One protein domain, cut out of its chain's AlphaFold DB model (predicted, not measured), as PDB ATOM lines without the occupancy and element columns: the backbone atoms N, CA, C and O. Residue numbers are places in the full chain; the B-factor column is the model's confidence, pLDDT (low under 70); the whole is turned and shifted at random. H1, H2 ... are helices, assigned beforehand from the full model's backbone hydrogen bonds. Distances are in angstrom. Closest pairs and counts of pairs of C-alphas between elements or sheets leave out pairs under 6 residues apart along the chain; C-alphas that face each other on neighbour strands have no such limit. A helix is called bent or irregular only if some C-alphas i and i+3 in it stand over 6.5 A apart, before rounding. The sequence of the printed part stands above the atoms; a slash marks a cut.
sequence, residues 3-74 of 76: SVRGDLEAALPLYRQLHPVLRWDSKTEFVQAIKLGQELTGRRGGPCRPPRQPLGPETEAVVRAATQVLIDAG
ATOM      1  N   SER A   3     -38.193  28.434 -40.467       96.38
ATOM      2  CA  SER A   3     -38.750  29.607 -39.777       96.38
ATOM      3  C   SER A   3     -40.021  30.164 -40.433       96.38
ATOM      4  O   SER A   3     -40.970  30.494 -39.734       96.38
ATOM      5  N   VAL A   4     -40.069  30.228 -41.769       97.50
ATOM      6  CA  VAL A   4     -41.226  30.732 -42.534       97.50
ATOM      7  C   VAL A   4     -42.439  29.809 -42.382       97.50
ATOM      8  O   VAL A   4     -43.569  30.283 -42.378       97.50
ATOM      9  N   ARG A   5     -42.216  28.499 -42.212       97.69
ATOM     10  CA  ARG A   5     -43.273  27.506 -41.959       97.69
ATOM     11  C   ARG A   5     -43.662  27.375 -40.479       97.69
ATOM     12  O   ARG A   5     -44.534  26.575 -40.167       97.69
ATOM     13  N   GLY A   6     -43.021  28.124 -39.578       97.75
ATOM     14  CA  GLY A   6     -43.246  28.023 -38.131       97.75
ATOM     15  C   GLY A   6     -42.595  26.807 -37.459       97.75
ATOM     16  O   GLY A   6     -42.846  26.560 -36.284       97.75
ATOM     17  N   ASP A   7     -41.740  26.064 -38.166       97.94
ATOM     18  CA  ASP A   7     -41.001  24.921 -37.622       97.94
ATOM     19  C   ASP A   7     -39.793  25.411 -36.804       97.94
ATOM     20  O   ASP A   7     -38.665  25.540 -37.294       97.94
ATOM     21  N   LEU A   8     -40.059  25.767 -35.545       97.69
ATOM     22  CA  LEU A   8     -39.043  26.279 -34.625       97.69
ATOM     23  C   LEU A   8     -38.085  25.191 -34.132       97.69
ATOM     24  O   LEU A   8     -36.941  25.510 -33.798       97.69
ATOM     25  N   GLU A   9     -38.528  23.932 -34.111       97.94
ATOM     26  CA  GLU A   9     -37.699  22.792 -33.712       97.94
ATOM     27  C   GLU A   9     -36.533  22.603 -34.681       97.94
ATOM     28  O   GLU A   9     -35.401  22.422 -34.233       97.94
ATOM     29  N   ALA A  10     -36.767  22.755 -35.988       96.12
ATOM     30  CA  ALA A  10     -35.693  22.751 -36.978       96.12
ATOM     31  C   ALA A  10     -34.949  24.099 -37.071       96.12
ATOM     32  O   ALA A  10     -33.728  24.131 -37.247       96.12
ATOM     33  N   ALA A  11     -35.651  25.234 -36.958       97.31
ATOM     34  CA  ALA A  11     -35.050  26.549 -37.202       97.31
ATOM     35  C   ALA A  11     -34.073  27.004 -36.101       97.31
ATOM     36  O   ALA A  11     -33.014  27.559 -36.408       97.31
ATOM     37  N   LEU A  12     -34.411  26.800 -34.823       97.31
ATOM     38  CA  LEU A  12     -33.609  27.319 -33.710       97.31
ATOM     39  C   LEU A  12     -32.227  26.656 -33.590       97.31
ATOM     40  O   LEU A  12     -31.257  27.389 -33.374       97.31
ATOM     41  N   PRO A  13     -32.071  25.324 -33.731       96.31
ATOM     42  CA  PRO A  13     -30.751  24.697 -33.734       96.31
ATOM     43  C   PRO A  13     -29.851  25.225 -34.853       96.31
ATOM     44  O   PRO A  13     -28.704  25.576 -34.579       96.31
ATOM     45  N   LEU A  14     -30.380  25.366 -36.074       95.88
ATOM     46  CA  LEU A  14     -29.627  25.921 -37.201       95.88
ATOM     47  C   LEU A  14     -29.191  27.366 -36.926       95.88
ATOM     48  O   LEU A  14     -28.029  27.715 -37.118       95.88
ATOM     49  N   TYR A  15     -30.095  28.204 -36.413       96.25
ATOM     50  CA  TYR A  15     -29.758  29.583 -36.061       96.25
ATOM     51  C   TYR A  15     -28.660  29.661 -34.992       96.25
ATOM     52  O   TYR A  15     -27.735  30.460 -35.121       96.25
ATOM     53  N   ARG A  16     -28.710  28.809 -33.958       96.19
ATOM     54  CA  ARG A  16     -27.666  28.758 -32.919       96.19
ATOM     55  C   ARG A  16     -26.305  28.359 -33.484       96.19
ATOM     56  O   ARG A  16     -25.309  28.940 -33.065       96.19
ATOM     57  N   GLN A  17     -26.264  27.418 -34.429       96.25
ATOM     58  CA  GLN A  17     -25.023  27.039 -35.113       96.25
ATOM     59  C   GLN A  17     -24.460  28.197 -35.940       96.25
ATOM     60  O   GLN A  17     -23.262  28.446 -35.893       96.25
ATOM     61  N   LEU A  18     -25.318  28.941 -36.646       96.69
ATOM     62  CA  LEU A  18     -24.925  30.098 -37.459       96.69
ATOM     63  C   LEU A  18     -24.542  31.328 -36.621       96.69
ATOM     64  O   LEU A  18     -23.792  32.191 -37.077       96.69
ATOM     65  N   HIS A  19     -25.046  31.442 -35.396       96.44
ATOM     66  CA  HIS A  19     -24.895  32.640 -34.573       96.44
ATOM     67  C   HIS A  19     -23.438  33.134 -34.399       96.44
ATOM     68  O   HIS A  19     -23.226  34.345 -34.496       96.44
ATOM     69  N   PRO A  20     -22.413  32.279 -34.199       96.81
ATOM     70  CA  PRO A  20     -21.020  32.718 -34.095       96.81
ATOM     71  C   PRO A  20     -20.504  33.477 -35.323       96.81
ATOM     72  O   PRO A  20     -19.768  34.447 -35.153       96.81
ATOM     73  N   VAL A  21     -20.900  33.087 -36.543       97.06
ATOM     74  CA  VAL A  21     -20.501  33.816 -37.762       97.06
ATOM     75  C   VAL A  21     -21.400  35.023 -38.035       97.06
ATOM     76  O   VAL A  21     -20.937  36.018 -38.584       97.06
ATOM     77  N   LEU A  22     -22.669  34.980 -37.617       96.31
ATOM     78  CA  LEU A  22     -23.601  36.096 -37.812       96.31
ATOM     79  C   LEU A  22     -23.301  37.289 -36.897       96.31
ATOM     80  O   LEU A  22     -23.517  38.425 -37.304       96.31
ATOM     81  N   ARG A  23     -22.741  37.056 -35.703       95.69
ATOM     82  CA  ARG A  23     -22.474  38.103 -34.697       95.69
ATOM     83  C   ARG A  23     -21.410  39.135 -35.108       95.69
ATOM     84  O   ARG A  23     -21.226  40.150 -34.428       95.69
ATOM     85  N   TRP A  24     -20.686  38.885 -36.200       97.62
ATOM     86  CA  TRP A  24     -19.734  39.847 -36.759       97.62
ATOM     87  C   TRP A  24     -20.408  41.113 -37.297       97.62
ATOM     88  O   TRP A  24     -19.721  42.116 -37.449       97.62
ATOM     89  N   ASP A  25     -21.724  41.103 -37.529       96.31
ATOM     90  CA  ASP A  25     -22.530  42.268 -37.927       96.31
ATOM     91  C   ASP A  25     -22.372  43.481 -36.992       96.31
ATOM     92  O   ASP A  25     -22.417  44.631 -37.423       96.31
ATOM     93  N   SER A  26     -22.118  43.213 -35.712       96.12
ATOM     94  CA  SER A  26     -21.898  44.209 -34.662       96.12
ATOM     95  C   SER A  26     -20.442  44.676 -34.514       96.12
ATOM     96  O   SER A  26     -20.136  45.462 -33.613       96.12
ATOM     97  N   LYS A  27     -19.516  44.169 -35.340       96.12
ATOM     98  CA  LYS A  27     -18.067  44.389 -35.217       96.12
ATOM     99  C   LYS A  27     -17.508  45.153 -36.411       96.12
ATOM    100  O   LYS A  27     -18.000  45.059 -37.533       96.12
ATOM    101  N   THR A  28     -16.427  45.892 -36.187       95.50
ATOM    102  CA  THR A  28     -15.745  46.671 -37.232       95.50
ATOM    103  C   THR A  28     -15.162  45.797 -38.343       95.50
ATOM    104  O   THR A  28     -15.023  46.248 -39.481       95.50
ATOM    105  N   GLU A  29     -14.872  44.535 -38.034       96.81
ATOM    106  CA  GLU A  29     -14.275  43.541 -38.926       96.81
ATOM    107  C   GLU A  29     -15.300  42.807 -39.805       96.81
ATOM    108  O   GLU A  29     -14.921  41.910 -40.558       96.81
ATOM    109  N   PHE A  30     -16.587  43.177 -39.738       97.12
ATOM    110  CA  PHE A  30     -17.693  42.480 -40.402       97.12
ATOM    111  C   PHE A  30     -17.407  42.101 -41.863       97.12
ATOM    112  O   PHE A  30     -17.536  40.944 -42.260       97.12
ATOM    113  N   VAL A  31     -16.975  43.074 -42.673       97.56
ATOM    114  CA  VAL A  31     -16.744  42.866 -44.111       97.56
ATOM    115  C   VAL A  31     -15.544  41.953 -44.352       97.56
ATOM    116  O   VAL A  31     -15.579  41.122 -45.260       97.56
ATOM    117  N   GLN A  32     -14.483  42.089 -43.554       98.06
ATOM    118  CA  GLN A  32     -13.319  41.219 -43.649       98.06
ATOM    119  C   GLN A  32     -13.680  39.774 -43.274       98.06
ATOM    120  O   GLN A  32     -13.263  38.849 -43.969       98.06
ATOM    121  N   ALA A  33     -14.492  39.585 -42.229       98.00
ATOM    122  CA  ALA A  33     -14.970  38.272 -41.807       98.00
ATOM    123  C   ALA A  33     -15.830  37.602 -42.892       98.00
ATOM    124  O   ALA A  33     -15.604  36.437 -43.214       98.00
ATOM    125  N   ILE A  34     -16.743  38.350 -43.532       97.31
ATOM    126  CA  ILE A  34     -17.521  37.856 -44.684       97.31
ATOM    127  C   ILE A  34     -16.599  37.395 -45.814       97.31
ATOM    128  O   ILE A  34     -16.797  36.313 -46.361       97.31
ATOM    129  N   LYS A  35     -15.595  38.198 -46.176       97.75
ATOM    130  CA  LYS A  35     -14.675  37.865 -47.273       97.75
ATOM    131  C   LYS A  35     -13.847  36.624 -46.972       97.75
ATOM    132  O   LYS A  35     -13.693  35.784 -47.850       97.75
ATOM    133  N   LEU A  36     -13.364  36.475 -45.740       97.88
ATOM    134  CA  LEU A  36     -12.694  35.246 -45.323       97.88
ATOM    135  C   LEU A  36     -13.640  34.040 -45.407       97.88
ATOM    136  O   LEU A  36     -13.254  33.003 -45.938       97.88
ATOM    137  N   GLY A  37     -14.888  34.186 -44.954       96.88
ATOM    138  CA  GLY A  37     -15.904  33.142 -45.087       96.88
ATOM    139  C   GLY A  37     -16.203  32.772 -46.543       96.88
ATOM    140  O   GLY A  37     -16.376  31.597 -46.861       96.88
ATOM    141  N   GLN A  38     -16.204  33.749 -47.455       97.12
ATOM    142  CA  GLN A  38     -16.325  33.495 -48.892       97.12
ATOM    143  C   GLN A  38     -15.161  32.635 -49.391       97.12
ATOM    144  O   GLN A  38     -15.423  31.581 -49.964       97.12
ATOM    145  N   GLU A  39     -13.912  33.017 -49.108       97.12
ATOM    146  CA  GLU A  39     -12.730  32.238 -49.522       97.12
ATOM    147  C   GLU A  39     -12.782  30.798 -48.983       97.12
ATOM    148  O   GLU A  39     -12.571  29.843 -49.729       97.12
ATOM    149  N   LEU A  40     -13.148  30.626 -47.708       96.62
ATOM    150  CA  LEU A  40     -13.291  29.312 -47.066       96.62
ATOM    151  C   LEU A  40     -14.388  28.440 -47.689       96.62
ATOM    152  O   LEU A  40     -14.273  27.219 -47.691       96.62
ATOM    153  N   THR A  41     -15.434  29.055 -48.239       95.94
ATOM    154  CA  THR A  41     -16.556  28.360 -48.894       95.94
ATOM    155  C   THR A  41     -16.391  28.274 -50.416       95.94
ATOM    156  O   THR A  41     -17.350  27.982 -51.131       95.94
ATOM    157  N   GLY A  42     -15.186  28.535 -50.938       95.44
ATOM    158  CA  GLY A  42     -14.878  28.434 -52.369       95.44
ATOM    159  C   GLY A  42     -15.416  29.590 -53.219       95.44
ATOM    160  O   GLY A  42     -15.472  29.492 -54.444       95.44
ATOM    161  N   ARG A  43     -15.827  30.696 -52.592       96.00
ATOM    162  CA  ARG A  43     -16.233  31.938 -53.258       96.00
ATOM    163  C   ARG A  43     -15.099  32.957 -53.188       96.00
ATOM    164  O   ARG A  43     -14.385  33.054 -52.203       96.00
ATOM    165  N   ARG A  44     -14.959  33.796 -54.213       96.12
ATOM    166  CA  ARG A  44     -13.953  34.866 -54.193       96.12
ATOM    167  C   ARG A  44     -14.344  35.954 -53.184       96.12
ATOM    168  O   ARG A  44     -15.274  36.714 -53.448       96.12
ATOM    169  N   GLY A  45     -13.603  36.071 -52.086       94.75
ATOM    170  CA  GLY A  45     -13.734  37.141 -51.095       94.75
ATOM    171  C   GLY A  45     -12.785  38.310 -51.355       94.75
ATOM    172  O   GLY A  45     -13.206  39.473 -51.367       94.75
ATOM    173  N   GLY A  46     -11.512  38.021 -51.633       94.62
ATOM    174  CA  GLY A  46     -10.469  39.010 -51.918       94.62
ATOM    175  C   GLY A  46     -10.253  40.068 -50.817       94.62
ATOM    176  O   GLY A  46     -10.929  40.080 -49.786       94.62
ATOM    177  N   PRO A  47      -9.334  41.027 -51.028       94.81
ATOM    178  CA  PRO A  47      -9.052  42.062 -50.038       94.81
ATOM    179  C   PRO A  47     -10.224  43.040 -49.879       94.81
ATOM    180  O   PRO A  47     -11.026  43.253 -50.795       94.81
ATOM    181  N   CYS A  48     -10.331  43.674 -48.714       95.88
ATOM    182  CA  CYS A  48     -11.205  44.831 -48.530       95.88
ATOM    183  C   CYS A  48     -10.645  46.070 -49.235       95.88
ATOM    184  O   CYS A  48      -9.435  46.263 -49.311       95.88
ATOM    185  N   ARG A  49     -11.533  46.957 -49.706       95.38
ATOM    186  CA  ARG A  49     -11.123  48.292 -50.159       95.38
ATOM    187  C   ARG A  49     -10.673  49.125 -48.941       95.38
ATOM    188  O   ARG A  49     -11.408  49.131 -47.942       95.38
ATOM    189  N   PRO A  50      -9.551  49.870 -49.025       94.75
ATOM    190  CA  PRO A  50      -9.166  50.844 -48.005       94.75
ATOM    191  C   PRO A  50     -10.320  51.807 -47.670       94.75
ATOM    192  O   PRO A  50     -11.133  52.107 -48.549       94.75
ATOM    193  N   PRO A  51     -10.436  52.280 -46.416       94.00
ATOM    194  CA  PRO A  51      -9.431  52.247 -45.344       94.00
ATOM    195  C   PRO A  51      -9.416  50.966 -44.490       94.00
ATOM    196  O   PRO A  51      -8.635  50.877 -43.545       94.00
ATOM    197  N   ARG A  52     -10.266  49.975 -44.791       95.25
ATOM    198  CA  ARG A  52     -10.311  48.717 -44.034       95.25
ATOM    199  C   ARG A  52      -9.025  47.928 -44.246       95.25
ATOM    200  O   ARG A  52      -8.714  47.552 -45.374       95.25
ATOM    201  N   GLN A  53      -8.317  47.677 -43.154       94.88
ATOM    202  CA  GLN A  53      -7.119  46.848 -43.135       94.88
ATOM    203  C   GLN A  53      -7.489  45.354 -43.109       94.88
ATOM    204  O   GLN A  53      -8.650  45.017 -42.822       94.88
ATOM    205  N   PRO A  54      -6.533  44.457 -43.422       95.75
ATOM    206  CA  PRO A  54      -6.691  43.021 -43.206       95.75
ATOM    207  C   PRO A  54      -7.090  42.681 -41.762       95.75
ATOM    208  O   PRO A  54      -6.900  43.488 -40.850       95.75
ATOM    209  N   LEU A  55      -7.639  41.479 -41.553       97.25
ATOM    210  CA  LEU A  55      -7.875  40.967 -40.202       97.25
ATOM    211  C   LEU A  55      -6.547  40.844 -39.457       97.25
ATOM    212  O   LEU A  55      -5.545  40.413 -40.026       97.25
ATOM    213  N   GLY A  56      -6.555  41.194 -38.172       97.38
ATOM    214  CA  GLY A  56      -5.484  40.777 -37.276       97.38
ATOM    215  C   GLY A  56      -5.478  39.248 -37.128       97.38
ATOM    216  O   GLY A  56      -6.538  38.628 -37.252       97.38
ATOM    217  N   PRO A  57      -4.320  38.633 -36.832       97.94
ATOM    218  CA  PRO A  57      -4.169  37.177 -36.826       97.94
ATOM    219  C   PRO A  57      -5.104  36.471 -35.831       97.94
ATOM    220  O   PRO A  57      -5.660  35.423 -36.147       97.94
ATOM    221  N   GLU A  58      -5.334  37.058 -34.654       98.00
ATOM    222  CA  GLU A  58      -6.244  36.495 -33.647       98.00
ATOM    223  C   GLU A  58      -7.698  36.491 -34.136       98.00
ATOM    224  O   GLU A  58      -8.375  35.463 -34.098       98.00
ATOM    225  N   THR A  59      -8.171  37.621 -34.664       97.69
ATOM    226  CA  THR A  59      -9.521  37.743 -35.225       97.69
ATOM    227  C   THR A  59      -9.708  36.816 -36.422       97.69
ATOM    228  O   THR A  59     -10.740  36.159 -36.534       97.69
ATOM    229  N   GLU A  60      -8.705  36.725 -37.302       98.06
ATOM    230  CA  GLU A  60      -8.723  35.807 -38.441       98.06
ATOM    231  C   GLU A  60      -8.902  34.355 -37.988       98.06
ATOM    232  O   GLU A  60      -9.756  33.648 -38.524       98.06
ATOM    233  N   ALA A  61      -8.152  33.924 -36.970       98.56
ATOM    234  CA  ALA A  61      -8.255  32.577 -36.420       98.56
ATOM    235  C   ALA A  61      -9.650  32.293 -35.839       98.56
ATOM    236  O   ALA A  61     -10.210  31.225 -36.097       98.56
ATOM    237  N   VAL A  62     -10.246  33.252 -35.119       98.31
ATOM    238  CA  VAL A  62     -11.609  33.116 -34.570       98.31
ATOM    239  C   VAL A  62     -12.646  32.980 -35.685       98.31
ATOM    240  O   VAL A  62     -13.484  32.078 -35.630       98.31
ATOM    241  N   VAL A  63     -12.591  33.843 -36.706       98.19
ATOM    242  CA  VAL A  63     -13.504  33.768 -37.861       98.19
ATOM    243  C   VAL A  63     -13.339  32.424 -38.563       98.19
ATOM    244  O   VAL A  63     -14.326  31.727 -38.784       98.19
ATOM    245  N   ARG A  64     -12.097  32.027 -38.864       98.31
ATOM    246  CA  ARG A  64     -11.787  30.775 -39.561       98.31
ATOM    247  C   ARG A  64     -12.317  29.561 -38.809       98.31
ATOM    248  O   ARG A  64     -12.962  28.721 -39.425       98.31
ATOM    249  N   ALA A  65     -12.083  29.481 -37.502       98.38
ATOM    250  CA  ALA A  65     -12.563  28.374 -36.684       98.38
ATOM    251  C   ALA A  65     -14.099  28.301 -36.672       98.38
ATOM    252  O   ALA A  65     -14.663  27.234 -36.904       98.38
ATOM    253  N   ALA A  66     -14.782  29.433 -36.470       97.94
ATOM    254  CA  ALA A  66     -16.244  29.481 -36.476       97.94
ATOM    255  C   ALA A  66     -16.836  29.101 -37.845       97.94
ATOM    256  O   ALA A  66     -17.834  28.388 -37.906       97.94
ATOM    257  N   THR A  67     -16.220  29.547 -38.944       98.00
ATOM    258  CA  THR A  67     -16.633  29.163 -40.299       98.00
ATOM    259  C   THR A  67     -16.369  27.683 -40.577       98.00
ATOM    260  O   THR A  67     -17.232  27.026 -41.151       98.00
ATOM    261  N   GLN A  68     -15.227  27.136 -40.146       98.00
ATOM    262  CA  GLN A  68     -14.890  25.729 -40.375       98.00
ATOM    263  C   GLN A  68     -15.900  24.784 -39.715       98.00
ATOM    264  O   GLN A  68     -16.331  23.830 -40.348       98.00
ATOM    265  N   VAL A  69     -16.360  25.102 -38.498       97.56
ATOM    266  CA  VAL A  69     -17.410  24.325 -37.812       97.56
ATOM    267  C   VAL A  69     -18.681  24.200 -38.659       97.56
ATOM    268  O   VAL A  69     -19.302  23.141 -38.676       97.56
ATOM    269  N   LEU A  70     -19.071  25.258 -39.375       97.25
ATOM    270  CA  LEU A  70     -20.251  25.234 -40.244       97.25
ATOM    271  C   LEU A  70     -20.023  24.414 -41.512       97.25
ATOM    272  O   LEU A  70     -20.900  23.644 -41.896       97.25
ATOM    273  N   ILE A  71     -18.842  24.546 -42.120       96.81
ATOM    274  CA  ILE A  71     -18.451  23.760 -43.295       96.81
ATOM    275  C   ILE A  71     -18.456  22.266 -42.953       96.81
ATOM    276  O   ILE A  71     -19.050  21.470 -43.679       96.81
ATOM    277  N   ASP A  72     -17.856  21.892 -41.823       96.75
ATOM    278  CA  ASP A  72     -17.798  20.503 -41.358       96.75
ATOM    279  C   ASP A  72     -19.200  19.954 -41.039       96.75
ATOM    280  O   ASP A  72     -19.468  18.768 -41.230       96.75
ATOM    281  N   ALA A  73     -20.115  20.821 -40.595       95.06
ATOM    282  CA  ALA A  73     -21.517  20.492 -40.351       95.06
ATOM    283  C   ALA A  73     -22.385  20.455 -41.628       95.06
ATOM    284  O   ALA A  73     -23.571  20.131 -41.541       95.06
ATOM    285  N   GLY A  74     -21.837  20.788 -42.803       94.12
ATOM    286  CA  GLY A  74     -22.587  20.850 -44.061       94.12
ATOM    287  C   GLY A  74     -23.568  22.026 -44.147       94.12
ATOM    288  O   GLY A  74     -24.539  21.970 -44.906       94.12
TER     289      GLY A  74
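This is residues 3 to 74 of the 76 residues of the protein "Dihydrodipicolinate synthase family protein" of Streptomyces sp. SID5926 (UniProt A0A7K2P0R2). A long kinked helix, H1, reaches out from a small body in which H3 packs on H2 and on H1 near its kink; residues 4 to 10, of which 8 to 10 belong to H1, stick out. A long loop, residues 41 to 56, joins H2 to H3. The 72 printed residues include three named helices, H1, H2, H3 in chain order, and no named strand: all helix. The whole is only just loose, close to compact, with a radius of gyration of the C-alphas of 13.8 A, and spans 42 by 24 by 22 A.

H1, residues 8 to 26, begins at C-alpha 8 (-39.043, 26.279, -34.625) and is 24.8 A long. It is irregular, C-alphas 17 and 20 being 7.0 A apart, with a kink of 64 degrees near residue 20. H2 is residues 30 to 40. H3, residues 57 to 72, is 22.0 A long and ends at C-alpha 72 (-17.798, 20.503, -41.358).

H1, with residues 17 to 21 alone, touches residues 63 to 70 of H3, closest C-alphas Val 21 and Ala 66, 6.2 A, at a shallow tilt of 20 degrees, opposite ways. H3 touches H2, closest C-alphas Val 63 and Ala 33, 6.2 A, at a steep tilt of 51 degrees, the same way. H1 and H2 are close but not clearly touching, closest C-alphas Trp 24 and Phe 30, 4.9 A. Every O i to N i+4 pair is within hydrogen-bond range in H2, 8 of 15 in H1 and 11 of 12 in H3.

The farthest C-alphas, Glu 9 and Pro 50, are 42.5 A apart. The printed part has no cut; the link H1 to H2 is tight, H2 to H3 long. No printed residue is under 70 in pLDDT.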